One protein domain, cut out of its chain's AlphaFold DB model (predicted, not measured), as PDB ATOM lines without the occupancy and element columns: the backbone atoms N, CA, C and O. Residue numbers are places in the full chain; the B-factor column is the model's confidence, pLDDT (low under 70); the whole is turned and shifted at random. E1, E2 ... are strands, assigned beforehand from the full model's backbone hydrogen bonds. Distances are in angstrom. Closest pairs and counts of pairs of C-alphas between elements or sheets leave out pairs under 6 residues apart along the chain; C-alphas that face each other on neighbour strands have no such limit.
ATOM      1  N   PHE A 185     121.385  47.311  61.446       91.12
ATOM      2  CA  PHE A 185     120.180  46.590  61.066       91.12
ATOM      3  C   PHE A 185     119.068  47.561  60.670       91.12
ATOM      4  O   PHE A 185     118.910  48.621  61.264       91.12
ATOM      5  N   SER A 186     118.231  47.155  59.717       91.25
ATOM      6  CA  SER A 186     116.948  47.818  59.504       91.25
ATOM      7  C   SER A 186     116.001  47.551  60.668       91.25
ATOM      8  O   SER A 186     116.132  46.558  61.394       91.25
ATOM      9  N   GLN A 187     114.953  48.368  60.752       91.94
ATOM     10  CA  GLN A 187     113.776  48.023  61.539       91.94
ATOM     11  C   GLN A 187     113.187  46.684  61.074       91.94
ATOM     12  O   GLN A 187     113.367  46.252  59.926       91.94
ATOM     13  N   TRP A 188     112.499  46.011  61.992       95.12
ATOM     14  CA  TRP A 188     111.779  44.785  61.690       95.12
ATOM     15  C   TRP A 188     110.586  45.070  60.784       95.12
ATOM     16  O   TRP A 188     109.804  45.982  61.035       95.12
ATOM     17  N   ASN A 189     110.395  44.221  59.778       95.88
ATOM     18  CA  ASN A 189     109.135  44.161  59.055       95.88
ATOM     19  C   ASN A 189     108.004  43.709  59.991       95.88
ATOM     20  O   ASN A 189     108.231  43.018  60.989       95.88
ATOM     21  N   ASN A 190     106.770  44.015  59.590       96.19
ATOM     22  CA  ASN A 190     105.583  43.456  60.224       96.19
ATOM     23  C   ASN A 190     105.605  41.921  60.192       96.19
ATOM     24  O   ASN A 190     106.152  41.296  59.277       96.19
ATOM     25  N   TRP A 191     104.991  41.321  61.208       95.81
ATOM     26  CA  TRP A 191     104.764  39.883  61.277       95.81
ATOM     27  C   TRP A 191     103.928  39.409  60.088       95.81
ATOM     28  O   TRP A 191     102.931  40.039  59.732       95.81
ATOM     29  N   SER A 192     104.313  38.285  59.479       94.38
ATOM     30  CA  SER A 192     103.492  37.668  58.442       94.38
ATOM     31  C   SER A 192     102.126  37.277  59.020       94.38
ATOM     32  O   SER A 192     102.074  36.732  60.130       94.38
ATOM     33  N   PRO A 193     101.025  37.515  58.289       92.69
ATOM     34  CA  PRO A 193      99.697  37.189  58.783       92.69
ATOM     35  C   PRO A 193      99.568  35.680  59.005       92.69
ATOM     36  O   PRO A 193     100.068  34.878  58.215       92.69
ATOM     37  N   CYS A 194      98.892  35.308  60.085       91.94
ATOM     38  CA  CYS A 194      98.532  33.927  60.370       91.94
ATOM     39  C   CYS A 194      97.330  33.540  59.506       91.94
ATOM     40  O   CYS A 194      96.294  34.195  59.593       91.94
ATOM     41  N   ARG A 195      97.448  32.493  58.684       88.81
ATOM     42  CA  ARG A 195      96.321  31.969  57.896       88.81
ATOM     43  C   ARG A 195      95.665  30.780  58.581       88.81
ATOM     44  O   ARG A 195      94.475  30.555  58.396       88.81
ATOM     45  N   ARG A 196      96.438  30.001  59.340       84.38
ATOM     46  CA  ARG A 196      95.955  28.806  60.041       84.38
ATOM     47  C   ARG A 196      96.354  28.813  61.520       84.38
ATOM     48  O   ARG A 196      97.434  29.308  61.862       84.38
ATOM     49  N   PRO A 197      95.513  28.257  62.409       87.69
ATOM     50  CA  PRO A 197      95.869  28.113  63.812       87.69
ATOM     51  C   PRO A 197      97.100  27.215  63.954       87.69
ATOM     52  O   PRO A 197      97.237  26.204  63.268       87.69
ATOM     53  N   GLY A 198      98.035  27.617  64.814       85.75
ATOM     54  CA  GLY A 198      99.303  26.902  64.993       85.75
ATOM     55  C   GLY A 198     100.324  27.060  63.853       85.75
ATOM     56  O   GLY A 198     101.403  26.469  63.928       85.75
ATOM     57  N   GLU A 199     100.044  27.875  62.827       91.62
ATOM     58  CA  GLU A 199     101.036  28.274  61.821       91.62
ATOM     59  C   GLU A 199     102.176  29.097  62.454       91.62
ATOM     60  O   GLU A 199     102.098  29.548  63.597       91.62
ATOM     61  N   ARG A 200     103.286  29.281  61.739       93.50
ATOM     62  CA  ARG A 200     104.397  30.126  62.183       93.50
ATOM     63  C   ARG A 200     104.307  31.488  61.504       93.50
ATOM     64  O   ARG A 200     104.399  31.572  60.285       93.50
ATOM     65  N   SER A 201     104.190  32.543  62.299       95.31
ATOM     66  CA  SER A 201     104.366  33.913  61.836       95.31
ATOM     67  C   SER A 201     105.851  34.269  61.826       95.31
ATOM     68  O   SER A 201     106.597  33.893  62.733       95.31
ATOM     69  N   ILE A 202     106.297  34.965  60.784       96.31
ATOM     70  CA  ILE A 202     107.700  35.290  60.539       96.31
ATOM     71  C   ILE A 202     107.825  36.796  60.319       96.31
ATOM     72  O   ILE A 202     107.074  37.370  59.531       96.31
ATOM     73  N   ARG A 203     108.817  37.426  60.950       96.94
ATOM     74  CA  ARG A 203     109.266  38.784  60.611       96.94
ATOM     75  C   ARG A 203     110.744  38.791  60.253       96.94
ATOM     76  O   ARG A 203     111.496  37.902  60.654       96.94
ATOM     77  N   ARG A 204     111.158  39.772  59.453       96.62
ATOM     78  CA  ARG A 204     112.518  39.871  58.904       96.62
ATOM     79  C   ARG A 204     113.041  41.292  59.036       96.62
ATOM     80  O   ARG A 204     112.253  42.229  59.004       96.62
ATOM     81  N   ARG A 205     114.358  41.434  59.127       94.94
ATOM     82  CA  ARG A 205     115.071  42.710  59.009       94.94
ATOM     83  C   ARG A 205     116.249  42.558  58.055       94.94
ATOM     84  O   ARG A 205     116.729  41.447  57.822       94.94
ATOM     85  N   LYS A 206     116.696  43.662  57.471       93.81
ATOM     86  CA  LYS A 206     117.870  43.722  56.601       93.81
ATOM     87  C   LYS A 206     119.097  44.088  57.426       93.81
ATOM     88  O   LYS A 206     118.997  44.773  58.435       93.81
ATOM     89  N   CYS A 207     120.249  43.624  56.972       93.25
ATOM     90  CA  CYS A 207     121.536  44.088  57.456       93.25
ATOM     91  C   CYS A 207     122.122  45.029  56.404       93.25
ATOM     92  O   CYS A 207     122.252  44.631  55.244       93.25
ATOM     93  N   TYR A 208     122.456  46.254  56.799       88.56
ATOM     94  CA  TYR A 208     123.074  47.234  55.906       88.56
ATOM     95  C   TYR A 208     124.589  47.038  55.807       88.56
ATOM     96  O   TYR A 208     125.169  47.292  54.753       88.56
ATOM     97  N   ASN A 209     125.224  46.526  56.868       87.31
ATOM     98  CA  ASN A 209     126.660  46.256  56.900       87.31
ATOM     99  C   ASN A 209     126.965  44.830  57.391       87.31
ATOM    100  O   ASN A 209     127.039  44.570  58.592       87.31
ATOM    101  N   LEU A 210     127.189  43.910  56.445       84.31
ATOM    102  CA  LEU A 210     127.431  42.484  56.716       84.31
ATOM    103  C   LEU A 210     128.639  42.212  57.624       84.31
ATOM    104  O   LEU A 210     128.686  41.155  58.242       84.31
ATOM    105  N   GLN A 211     129.603  43.132  57.711       86.31
ATOM    106  CA  GLN A 211     130.775  42.968  58.576       86.31
ATOM    107  C   GLN A 211     130.470  43.273  60.047       86.31
ATOM    108  O   GLN A 211     131.171  42.781  60.924       86.31
ATOM    109  N   LYS A 212     129.433  44.077  60.315       86.69
ATOM    110  CA  LYS A 212     129.084  44.550  61.661       86.69
ATOM    111  C   LYS A 212     127.803  43.910  62.222       86.69
ATOM    112  O   LYS A 212     127.586  43.924  63.428       86.69
ATOM    113  N   CYS A 213     126.948  43.329  61.380       88.81
ATOM    114  CA  CYS A 213     125.705  42.699  61.826       88.81
ATOM    115  C   CYS A 213     125.948  41.379  62.569       88.81
ATOM    116  O   CYS A 213     126.132  40.331  61.949       88.81
ATOM    117  N   VAL A 214     125.840  41.413  63.895       88.94
ATOM    118  CA  VAL A 214     125.803  40.217  64.746       88.94
ATOM    119  C   VAL A 214     124.392  40.063  65.316       88.94
ATOM    120  O   VAL A 214     123.914  40.925  66.048       88.94
ATOM    121  N   GLY A 215     123.686  38.992  64.942       89.12
ATOM    122  CA  GLY A 215     122.337  38.694  65.440       89.12
ATOM    123  C   GLY A 215     121.396  38.081  64.398       89.12
ATOM    124  O   GLY A 215     121.756  37.868  63.242       89.12
ATOM    125  N   ALA A 216     120.156  37.796  64.808       91.69
ATOM    126  CA  ALA A 216     119.158  37.175  63.938       91.69
ATOM    127  C   ALA A 216     118.599  38.163  62.898       91.69
ATOM    128  O   ALA A 216     118.239  39.292  63.230       91.69
ATOM    129  N   LEU A 217     118.469  37.722  61.644       95.00
ATOM    130  CA  LEU A 217     117.792  38.467  60.565       95.00
ATOM    131  C   LEU A 217     116.309  38.111  60.428       95.00
ATOM    132  O   LEU A 217     115.568  38.750  59.680       95.00
ATOM    133  N   MET A 218     115.885  37.060  61.122       95.75
ATOM    134  CA  MET A 218     114.553  36.494  61.040       95.75
ATOM    135  C   MET A 218     114.126  36.028  62.424       95.75
ATOM    136  O   MET A 218     114.887  35.350  63.111       95.75
ATOM    137  N   GLU A 219     112.892  36.344  62.782       96.31
ATOM    138  CA  GLU A 219     112.246  35.841  63.984       96.31
ATOM    139  C   GLU A 219     110.981  35.080  63.621       96.31
ATOM    140  O   GLU A 219     110.312  35.382  62.627       96.31
ATOM    141  N   VAL A 220     110.665  34.078  64.439       95.81
ATOM    142  CA  VAL A 220     109.548  33.165  64.217       95.81
ATOM    143  C   VAL A 220     108.726  33.067  65.497       95.81
ATOM    144  O   VAL A 220     109.247  32.695  66.545       95.81
ATOM    145  N   LYS A 221     107.430  33.362  65.401       94.00
ATOM    146  CA  LYS A 221     106.445  33.237  66.481       94.00
ATOM    147  C   LYS A 221     105.376  32.224  66.073       94.00
ATOM    148  O   LYS A 221     105.033  32.117  64.900       94.00
ATOM    149  N   LYS A 222     104.833  31.464  67.027       92.88
ATOM    150  CA  LYS A 222     103.666  30.606  66.768       92.88
ATOM    151  C   LYS A 222     102.393  31.453  66.729       92.88
ATOM    152  O   LYS A 222     102.183  32.300  67.596       92.88
ATOM    153  N   CYS A 223     101.559  31.212  65.729       92.75
ATOM    154  CA  CYS A 223     100.228  31.780  65.628       92.75
ATOM    155  C   CYS A 223      99.328  31.219  66.739       92.75
ATOM    156  O   CYS A 223      99.491  30.055  67.126       92.75
ATOM    157  N   PRO A 224      98.384  32.023  67.257       88.56
ATOM    158  CA  PRO A 224      97.415  31.548  68.236       88.56
ATOM    159  C   PRO A 224      96.582  30.393  67.659       88.56
ATOM    160  O   PRO A 224      96.329  30.329  66.456       88.56
ATOM    161  N   ILE A 225      96.184  29.458  68.524       76.81
ATOM    162  CA  ILE A 225      95.419  28.254  68.147       76.81
ATOM    163  C   ILE A 225      93.940  28.596  67.919       76.81
ATOM    164  O   ILE A 225      93.261  27.963  67.121       76.81
ATOM    165  N   THR A 226      93.447  29.647  68.564       64.69
ATOM    166  CA  THR A 226      92.138  30.231  68.289       64.69
ATOM    167  C   THR A 226      92.359  31.484  67.455       64.69
ATOM    168  O   THR A 226      92.603  32.562  68.003       64.69
ATOM    169  N   ILE A 227      92.311  31.359  66.129       62.47
ATOM    170  CA  ILE A 227      92.028  32.527  65.295       62.47
ATOM    171  C   ILE A 227      90.570  32.829  65.606       62.47
ATOM    172  O   ILE A 227      89.682  32.163  65.084       62.47
TER     173      ILE A 227
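Overview. This is residues 185 to 227 of the 332 residues of an uncharacterized protein of Brugia pahangi (UniProt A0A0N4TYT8). With little regular structure, this is a thin rod, mostly of unnamed chain, with a short hairpin of two strands, E1 and E2, in its middle. The long link between them loops out to one end of the rod, and residues 185 to 199 run alongside E1 before folding back into it at the other end. The printed part has 43 residues, no named helix and an antiparallel sheet, order E1, E2. Its class is all strand, with only 10 residues in named elements. It is loose, with a radius of gyration of the C-alphas of 13.0 A, and spans 41 by 14 by 9 A.

Arrangement. E1, residues 200 to 204, and E2, residues 218 to 222, form an antiparallel hairpin at 157 degrees. C-alphas 204 and 218 face each other at 4.5 A. N 201 and O 221, at 2.8 A, and N 219 and O 203, at 3.0 A, are within hydrogen-bond range.

Along the chain. E1 runs 13.1 A from C-alpha 200 at (104.397, 30.126, 62.183). E2 runs 13.6 A to C-alpha 222 at (103.666, 30.606, 66.768).

Size, cuts and confidence. The C-alphas farthest apart, of Gln 211 and Thr 226, are 41.8 A apart. The printed part has no cut. The link from E1 to E2 is long, 13 residues. Residues 226 to 227 have pLDDT under 70.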